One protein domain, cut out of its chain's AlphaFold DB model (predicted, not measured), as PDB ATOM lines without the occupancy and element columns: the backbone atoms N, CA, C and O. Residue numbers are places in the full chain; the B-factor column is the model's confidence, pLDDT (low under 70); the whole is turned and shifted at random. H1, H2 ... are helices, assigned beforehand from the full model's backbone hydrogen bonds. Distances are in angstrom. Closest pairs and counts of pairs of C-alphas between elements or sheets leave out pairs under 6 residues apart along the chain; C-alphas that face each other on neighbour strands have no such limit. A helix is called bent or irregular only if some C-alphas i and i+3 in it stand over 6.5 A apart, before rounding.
ATOM      1  N   GLN A 286     -18.567  22.474  31.110       84.38
ATOM      2  CA  GLN A 286     -17.541  21.485  31.416       84.38
ATOM      3  C   GLN A 286     -16.391  21.556  30.405       84.38
ATOM      4  O   GLN A 286     -15.227  21.598  30.800       84.38
ATOM      5  N   VAL A 287     -16.712  21.610  29.109       86.00
ATOM      6  CA  VAL A 287     -15.714  21.706  28.031       86.00
ATOM      7  C   VAL A 287     -15.004  23.060  28.086       86.00
ATOM      8  O   VAL A 287     -13.777  23.116  28.032       86.00
ATOM      9  N   PHE A 288     -15.760  24.139  28.298       92.19
ATOM     10  CA  PHE A 288     -15.219  25.486  28.459       92.19
ATOM     11  C   PHE A 288     -14.215  25.579  29.619       92.19
ATOM     12  O   PHE A 288     -13.109  26.081  29.437       92.19
ATOM     13  N   ASN A 289     -14.550  25.044  30.797       85.00
ATOM     14  CA  ASN A 289     -13.673  25.101  31.970       85.00
ATOM     15  C   ASN A 289     -12.387  24.284  31.788       85.00
ATOM     16  O   ASN A 289     -11.328  24.719  32.242       85.00
ATOM     17  N   ARG A 290     -12.454  23.133  31.105       86.00
ATOM     18  CA  ARG A 290     -11.262  22.350  30.734       86.00
ATOM     19  C   ARG A 290     -10.369  23.090  29.747       86.00
ATOM     20  O   ARG A 290      -9.148  23.069  29.879       86.00
ATOM     21  N   TRP A 291     -10.966  23.766  28.769       92.56
ATOM     22  CA  TRP A 291     -10.216  24.554  27.799       92.56
ATOM     23  C   TRP A 291      -9.562  25.779  28.448       92.56
ATOM     24  O   TRP A 291      -8.362  25.984  28.283       92.56
ATOM     25  N   ALA A 292     -10.316  26.554  29.229       88.00
ATOM     26  CA  ALA A 292      -9.890  27.821  29.826       88.00
ATOM     27  C   ALA A 292      -8.928  27.677  31.025       88.00
ATOM     28  O   ALA A 292      -8.465  28.680  31.565       88.00
ATOM     29  N   GLY A 293      -8.604  26.449  31.446       83.69
ATOM     30  CA  GLY A 293      -7.694  26.197  32.570       83.69
ATOM     31  C   GLY A 293      -8.343  26.364  33.947       83.69
ATOM     32  O   GLY A 293      -7.654  26.613  34.932       83.69
ATOM     33  N   TYR A 294      -9.667  26.226  34.026       80.81
ATOM     34  CA  TYR A 294     -10.438  26.255  35.273       80.81
ATOM     35  C   TYR A 294     -10.795  24.863  35.808       80.81
ATOM     36  O   TYR A 294     -11.507  24.758  36.805       80.81
ATOM     37  N   SER A 295     -10.325  23.810  35.143       81.06
ATOM     38  CA  SER A 295     -10.465  22.413  35.546       81.06
ATOM     39  C   SER A 295      -9.088  21.758  35.662       81.06
ATOM     40  O   SER A 295      -8.124  22.214  35.049       81.06
ATOM     41  N   SER A 296      -8.996  20.674  36.437       59.50
ATOM     42  CA  SER A 296      -7.804  19.816  36.502       59.50
ATOM     43  C   SER A 296      -7.583  19.010  35.219       59.50
ATOM     44  O   SER A 296      -6.477  18.546  34.958       59.50
ATOM     45  N   GLU A 297      -8.638  18.825  34.429       72.94
ATOM     46  CA  GLU A 297      -8.582  18.208  33.108       72.94
ATOM     47  C   GLU A 297      -8.429  19.294  32.041       72.94
ATOM     48  O   GLU A 297      -9.050  20.353  32.136       72.94
ATOM     49  N   VAL A 298      -7.625  19.026  31.014       82.44
ATOM     50  CA  VAL A 298      -7.271  20.013  29.988       82.44
ATOM     51  C   VAL A 298      -7.890  19.618  28.653       82.44
ATOM     52  O   VAL A 298      -7.852  18.453  28.266       82.44
ATOM     53  N   THR A 299      -8.429  20.603  27.940       88.44
ATOM     54  CA  THR A 299      -8.912  20.455  26.562       88.44
ATOM     55  C   THR A 299      -8.096  21.362  25.647       88.44
ATOM     56  O   THR A 299      -7.820  22.518  25.983       88.44
ATOM     57  N   SER A 300      -7.672  20.834  24.500       89.00
ATOM     58  CA  SER A 300      -6.905  21.595  23.509       89.00
ATOM     59  C   SER A 300      -7.775  22.628  22.783       89.00
ATOM     60  O   SER A 300      -8.998  22.501  22.728       89.00
ATOM     61  N   ASP A 301      -7.157  23.651  22.182       89.75
ATOM     62  CA  ASP A 301      -7.887  24.658  21.396       89.75
ATOM     63  C   ASP A 301      -8.657  24.018  20.229       89.75
ATOM     64  O   ASP A 301      -9.804  24.372  19.986       89.75
ATOM     65  N   LYS A 302      -8.059  23.020  19.562       91.44
ATOM     66  CA  LYS A 302      -8.696  22.250  18.483       91.44
ATOM     67  C   LYS A 302      -9.973  21.543  18.940       91.44
ATOM     68  O   LYS A 302     -10.991  21.588  18.257       91.44
ATOM     69  N   GLU A 303      -9.918  20.867  20.084       89.31
ATOM     70  CA  GLU A 303     -11.074  20.151  20.637       89.31
ATOM     71  C   GLU A 303     -12.178  21.118  21.070       89.31
ATOM     72  O   GLU A 303     -13.355  20.841  20.849       89.31
ATOM     73  N   PHE A 304     -11.809  22.270  21.636       93.12
ATOM     74  CA  PHE A 304     -12.772  23.303  22.000       93.12
ATOM     75  C   PHE A 304     -13.444  23.925  20.767       93.12
ATOM     76  O   PHE A 304     -14.667  23.999  20.725       93.12
ATOM     77  N   LEU A 305     -12.680  24.289  19.731       91.75
ATOM     78  CA  LEU A 305     -13.225  24.814  18.470       91.75
ATOM     79  C   LEU A 305     -14.147  23.806  17.778       91.75
ATOM     80  O   LEU A 305     -15.225  24.178  17.316       91.75
ATOM     81  N   SER A 306     -13.785  22.520  17.792       89.88
ATOM     82  CA  SER A 306     -14.642  21.456  17.265       89.88
ATOM     83  C   SER A 306     -15.979  21.360  18.006       89.88
ATOM     84  O   SER A 306     -16.981  21.025  17.380       89.88
ATOM     85  N   HIS A 307     -16.014  21.655  19.310       89.38
ATOM     86  CA  HIS A 307     -17.257  21.697  20.088       89.38
ATOM     87  C   HIS A 307     -18.151  22.885  19.700       89.38
ATOM     88  O   HIS A 307     -19.364  22.807  19.851       89.38
ATOM     89  N   LEU A 308     -17.559  23.957  19.166       89.62
ATOM     90  CA  LEU A 308     -18.262  25.133  18.641       89.62
ATOM     91  C   LEU A 308     -18.630  25.005  17.152       89.62
ATOM     92  O   LEU A 308     -19.239  25.915  16.598       89.62
ATOM     93  N   GLY A 309     -18.247  23.909  16.486       89.69
ATOM     94  CA  GLY A 309     -18.442  23.733  15.043       89.69
ATOM     95  C   GLY A 309     -17.500  24.573  14.172       89.69
ATOM     96  O   GLY A 309     -17.824  24.847  13.020       89.69
ATOM     97  N   ILE A 310     -16.345  24.988  14.705       89.88
ATOM     98  CA  ILE A 310     -15.365  25.837  14.014       89.88
ATOM     99  C   ILE A 310     -14.135  25.003  13.645       89.88
ATOM    100  O   ILE A 310     -13.540  24.335  14.492       89.88
ATOM    101  N   GLU A 311     -13.726  25.051  12.376       88.75
ATOM    102  CA  GLU A 311     -12.521  24.367  11.906       88.75
ATOM    103  C   GLU A 311     -11.272  25.180  12.263       88.75
ATOM    104  O   GLU A 311     -11.000  26.227  11.689       88.75
ATOM    105  N   GLY A 312     -10.490  24.694  13.224       88.38
ATOM    106  CA  GLY A 312      -9.216  25.304  13.589       88.38
ATOM    107  C   GLY A 312      -8.451  24.471  14.610       88.38
ATOM    108  O   GLY A 312      -8.972  23.540  15.221       88.38
ATOM    109  N   ASN A 313      -7.178  24.785  14.773       89.94
ATOM    110  CA  ASN A 313      -6.223  24.158  15.668       89.94
ATOM    111  C   ASN A 313      -5.675  25.100  16.752       89.94
ATOM    112  O   ASN A 313      -5.147  24.595  17.746       89.94
ATOM    113  N   LYS A 314      -5.804  26.428  16.599       91.19
ATOM    114  CA  LYS A 314      -5.194  27.385  17.535       91.19
ATOM    115  C   LYS A 314      -6.031  28.636  17.778       91.19
ATOM    116  O   LYS A 314      -6.366  29.365  16.847       91.19
ATOM    117  N   ILE A 315      -6.261  28.944  19.055       90.88
ATOM    118  CA  ILE A 315      -6.862  30.206  19.495       90.88
ATOM    119  C   ILE A 315      -5.739  31.130  19.997       90.88
ATOM    120  O   ILE A 315      -4.813  30.675  20.676       90.88
ATOM    121  N   PRO A 316      -5.765  32.440  19.691       88.19
ATOM    122  CA  PRO A 316      -4.808  33.376  20.265       88.19
ATOM    123  C   PRO A 316      -4.811  33.352  21.799       88.19
ATOM    124  O   PRO A 316      -5.858  33.430  22.437       88.19
ATOM    125  N   ILE A 317      -3.623  33.316  22.406       82.19
ATOM    126  CA  ILE A 317      -3.463  33.195  23.867       82.19
ATOM    127  C   ILE A 317      -4.177  34.327  24.621       82.19
ATOM    128  O   ILE A 317      -4.745  34.098  25.685       82.19
ATOM    129  N   TRP A 318      -4.194  35.544  24.070       80.69
ATOM    130  CA  TRP A 318      -4.885  36.676  24.691       80.69
ATOM    131  C   TRP A 318      -6.406  36.460  24.773       80.69
ATOM    132  O   TRP A 318      -7.000  36.807  25.791       80.69
ATOM    133  N   MET A 319      -7.014  35.816  23.767       85.56
ATOM    134  CA  MET A 319      -8.448  35.493  23.733       85.56
ATOM    135  C   MET A 319      -8.785  34.472  24.823       85.56
ATOM    136  O   MET A 319      -9.789  34.581  25.521       85.56
ATOM    137  N   LYS A 320      -7.891  33.502  25.023       84.50
ATOM    138  CA  LYS A 320      -8.005  32.508  26.089       84.50
ATOM    139  C   LYS A 320      -7.827  33.118  27.482       84.50
ATOM    140  O   LYS A 320      -8.610  32.824  28.374       84.50
ATOM    141  N   ASN A 321      -6.837  33.986  27.675       77.25
ATOM    142  CA  ASN A 321      -6.512  34.514  29.001       77.25
ATOM    143  C   ASN A 321      -7.481  35.600  29.488       77.25
ATOM    144  O   ASN A 321      -7.721  35.695  30.691       77.25
ATOM    145  N   GLN A 322      -8.009  36.431  28.587       78.56
ATOM    146  CA  GLN A 322      -8.880  37.546  28.966       78.56
ATOM    147  C   GLN A 322     -10.353  37.203  28.763       78.56
ATOM    148  O   GLN A 322     -11.133  37.228  29.713       78.56
ATOM    149  N   ASN A 323     -10.734  36.786  27.558       82.38
ATOM    150  CA  ASN A 323     -12.147  36.626  27.231       82.38
ATOM    151  C   ASN A 323     -12.755  35.388  27.902       82.38
ATOM    152  O   ASN A 323     -13.925  35.422  28.274       82.38
ATOM    153  N   ALA A 324     -11.980  34.323  28.140       83.44
ATOM    154  CA  ALA A 324     -12.489  33.181  28.904       83.44
ATOM    155  C   ALA A 324     -12.762  33.541  30.377       83.44
ATOM    156  O   ALA A 324     -13.727  33.063  30.976       83.44
ATOM    157  N   LYS A 325     -11.949  34.436  30.953       82.19
ATOM    158  CA  LYS A 325     -12.206  34.989  32.284       82.19
ATOM    159  C   LYS A 325     -13.506  35.790  32.289       82.19
ATOM    160  O   LYS A 325     -14.347  35.562  33.151       82.19
ATOM    161  N   TRP A 326     -13.715  36.635  31.280       83.44
ATOM    162  CA  TRP A 326     -14.935  37.433  31.144       83.44
ATOM    163  C   TRP A 326     -16.200  36.586  30.995       83.44
ATOM    164  O   TRP A 326     -17.210  36.911  31.606       83.44
ATOM    165  N   VAL A 327     -16.152  35.476  30.253       85.88
ATOM    166  CA  VAL A 327     -17.286  34.535  30.173       85.88
ATOM    167  C   VAL A 327     -17.577  33.913  31.533       85.88
ATOM    168  O   VAL A 327     -18.727  33.872  31.957       85.88
ATOM    169  N   LYS A 328     -16.543  33.435  32.236       80.56
ATOM    170  CA  LYS A 328     -16.704  32.783  33.542       80.56
ATOM    171  C   LYS A 328     -17.237  33.733  34.613       80.56
ATOM    172  O   LYS A 328     -18.008  33.313  35.469       80.56
ATOM    173  N   GLU A 329     -16.814  34.989  34.571       76.88
ATOM    174  CA  GLU A 329     -17.257  36.043  35.487       76.88
ATOM    175  C   GLU A 329     -18.600  36.665  35.064       76.88
ATOM    176  O   GLU A 329     -19.095  37.559  35.741       76.88
ATOM    177  N   GLY A 330     -19.200  36.199  33.961       76.31
ATOM    178  CA  GLY A 330     -20.477  36.704  33.451       76.31
ATOM    179  C   GLY A 330     -20.399  38.102  32.828       76.31
ATOM    180  O   GLY A 330     -21.432  38.682  32.510       76.31
ATOM    181  N   LEU A 331     -19.191  38.636  32.620       67.56
ATOM    182  CA  LEU A 331     -18.945  39.943  31.999       67.56
ATOM    183  C   LEU A 331     -19.297  39.949  30.505       67.56
ATOM    184  O   LEU A 331     -19.633  40.993  29.954       67.56
ATOM    185  N   ILE A 332     -19.234  38.788  29.842       73.38
ATOM    186  CA  ILE A 332     -19.756  38.587  28.485       73.38
ATOM    187  C   ILE A 332     -20.569  37.289  28.415       73.38
ATOM    188  O   ILE A 332     -20.265  36.313  29.100       73.38
ATOM    189  N   THR A 333     -21.597  37.260  27.566       83.25
ATOM    190  CA  THR A 333     -22.428  36.062  27.360       83.25
ATOM    191  C   THR A 333     -21.679  34.984  26.566       83.25
ATOM    192  O   THR A 333     -20.706  35.273  25.862       83.25
ATOM    193  N   GLN A 334     -22.166  33.735  26.611       84.62
ATOM    194  CA  GLN A 334     -21.653  32.668  25.738       84.62
ATOM    195  C   GLN A 334     -21.781  33.036  24.250       84.62
ATOM    196  O   GLN A 334     -20.877  32.737  23.473       84.62
ATOM    197  N   GLN A 335     -22.854  33.741  23.869       85.44
ATOM    198  CA  GLN A 335     -23.050  34.220  22.499       85.44
ATOM    199  C   GLN A 335     -21.992  35.255  22.112       85.44
ATOM    200  O   GLN A 335     -21.326  35.076  21.102       85.44
ATOM    201  N   ASN A 336     -21.755  36.275  22.945       81.69
ATOM    202  CA  ASN A 336     -20.735  37.296  22.675       81.69
ATOM    203  C   ASN A 336     -19.340  36.670  22.524       81.69
ATOM    204  O   ASN A 336     -18.528  37.108  21.710       81.69
ATOM    205  N   PHE A 337     -19.056  35.638  23.318       91.62
ATOM    206  CA  PHE A 337     -17.814  34.892  23.207       91.62
ATOM    207  C   PHE A 337     -17.731  34.089  21.904       91.62
ATOM    208  O   PHE A 337     -16.703  34.152  21.230       91.62
ATOM    209  N   LEU A 338     -18.801  33.385  21.518       90.00
ATOM    210  CA  LEU A 338     -18.867  32.666  20.245       90.00
ATOM    211  C   LEU A 338     -18.726  33.621  19.051       90.00
ATOM    212  O   LEU A 338     -17.950  33.341  18.142       90.00
ATOM    213  N   ASP A 339     -19.396  34.773  19.080       87.56
ATOM    214  CA  ASP A 339     -19.318  35.796  18.033       87.56
ATOM    215  C   ASP A 339     -17.892  36.334  17.878       87.56
ATOM    216  O   ASP A 339     -17.393  36.486  16.761       87.56
ATOM    217  N   ALA A 340     -17.187  36.559  18.991       87.69
ATOM    218  CA  ALA A 340     -15.787  36.967  18.965       87.69
ATOM    219  C   ALA A 340     -14.879  35.877  18.369       87.69
ATOM    220  O   ALA A 340     -14.009  36.187  17.554       87.69
ATOM    221  N   ILE A 341     -15.085  34.603  18.723       91.62
ATOM    222  CA  ILE A 341     -14.340  33.479  18.132       91.62
ATOM    223  C   ILE A 341     -14.633  33.369  16.624       91.62
ATOM    224  O   ILE A 341     -13.694  33.260  15.836       91.62
ATOM    225  N   ASN A 342     -15.896  33.483  16.207       89.00
ATOM    226  CA  ASN A 342     -16.293  33.479  14.796       89.00
ATOM    227  C   ASN A 342     -15.644  34.630  14.023       89.00
ATOM    228  O   ASN A 342     -15.087  34.410  12.951       89.00
ATOM    229  N   ASN A 343     -15.607  35.839  14.587       87.62
ATOM    230  CA  ASN A 343     -14.944  36.975  13.952       87.62
ATOM    231  C   ASN A 343     -13.437  36.740  13.749       87.62
ATOM    232  O   ASN A 343     -12.879  37.092  12.708       87.62
ATOM    233  N   LEU A 344     -12.764  36.128  14.729       90.25
ATOM    234  CA  LEU A 344     -11.349  35.765  14.608       90.25
ATOM    235  C   LEU A 344     -11.123  34.675  13.554       90.25
ATOM    236  O   LEU A 344     -10.113  34.711  12.846       90.25
ATOM    237  N   TYR A 345     -12.055  33.731  13.434       89.00
ATOM    238  CA  TYR A 345     -12.038  32.704  12.398       89.00
ATOM    239  C   TYR A 345     -12.244  33.296  10.995       89.00
ATOM    240  O   TYR A 345     -11.421  33.068  10.110       89.00
ATOM    241  N   GLU A 346     -13.249  34.154  10.802       87.50
ATOM    242  CA  GLU A 346     -13.500  34.861   9.536       87.50
ATOM    243  C   GLU A 346     -12.290  35.690   9.083       87.50
ATOM    244  O   GLU A 346     -11.955  35.748   7.897       87.50
ATOM    245  N   ARG A 347     -11.583  36.298  10.041       89.00
ATOM    246  CA  ARG A 347     -10.351  37.061   9.806       89.00
ATOM    247  C   ARG A 347      -9.105  36.189   9.628       89.00
ATOM    248  O   ARG A 347      -8.018  36.738   9.448       89.00
ATOM    249  N   LYS A 348      -9.239  34.857   9.659       89.06
ATOM    250  CA  LYS A 348      -8.152  33.865   9.528       89.06
ATOM    251  C   LYS A 348      -7.051  34.014  10.583       89.06
ATOM    252  O   LYS A 348      -5.883  33.710  10.334       89.06
TER     253      LYS A 348
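AT A GLANCE: This is residues 286 to 348 of the 351 residues of an uncharacterized protein of Candidatus Nitrosopumilus sediminis (UniProt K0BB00). Two helical hairpins lie one over the other as two layers: H4, the longest helix, with H3 in one layer, and the shorter H1 and H2 in the other. Within each layer the two helices run opposite ways; H3 and H4 overlap only in part, H1 is near H3, and the link from H2 to H3 crosses from one layer to the other. The printed part has 63 residues with four named helices, H1 H2 H3 H4 along the chain, and no named strand; the class is all helix. The whole is compact, with a radius of gyration of the C-alphas of 10.8 A, and rounded, with spans of 30 by 23 by 19 A.

IN THESE COORDINATES: H4 has 13 residues, Gln 334 to Glu 346, and measures 18.3 A from first to last C-alpha. It runs from C-alpha 334 at (-21.653, 32.668, 25.738) to C-alpha 346 at (-13.500, 34.861, 9.536), with z falling along the way. H3 has 12 residues, Ile 317 to Lys 328, and measures 16.4 A; C-alpha 317 is at (-3.463, 33.195, 23.867), and z rises along H3. H3 is neither bent nor irregular, but only just: C-alphas 321 and 324 are 6.1 A apart. H1 has 6 residues, Gln 286 to Trp 291, and begins with C-alpha 286 at (-17.541, 21.485, 31.416). H2 has 7 residues, Asp 301 to His 307. The y coordinate tells the two hairpins from each other: the centres of H1 and H2 are at (-13.938, 23.447, 29.735) and (-12.222, 22.618, 19.763), those of H3 and H4 at (-10.497, 34.957, 28.302) and (-16.899, 34.751, 18.060).

HOW THE PARTS SIT: H4 touches H3, and the two form a helical hairpin. Their closest C-alphas are those of Val 327 and Gln 334, 6.5 A apart. Their lines stand at a shallow tilt of 20 degrees, and they run opposite ways. H3 touches H4 with residues 323 to 327 alone, and H4 touches H3 with residues 334 to 337 alone. The centres of H3 and H4 are 12.1 A apart. H3 and H1 are near each other, with 7 pairs of C-alphas within 10 A but no pair within 8 A. H1 touches H2, and these two form the other helical hairpin. Their closest C-alphas are those of Trp 291 and Phe 304, 6.5 A apart. Their lines stand at a shallow tilt of 24 degrees, opposite ways, and their centres are 10.2 A apart. H4 is apart from H1 and from H2. H2 and H3 are apart too, though they follow each other in the chain. In H1, H2 and H4 every O i to N i+4 pair is within hydrogen-bond range; in H3 it is 6 of 8.

THE WHOLE: The two C-alphas farthest apart are those of Ser 296 and Arg 347, at 31.9 A, and the first and last printed C-alphas, of Gln 286 and Lys 348, are 26.8 A apart. The printed part has no cut. The link from H3 to H4, with 5 residues, is tight; the links from H1 to H2 and from H2 to H3, with 9 residues each, are short, and no link is long. The mean pLDDT of the printed part is 85.4, and the model's confidence is under 70 at two residues, Ser 296 and Leu 331.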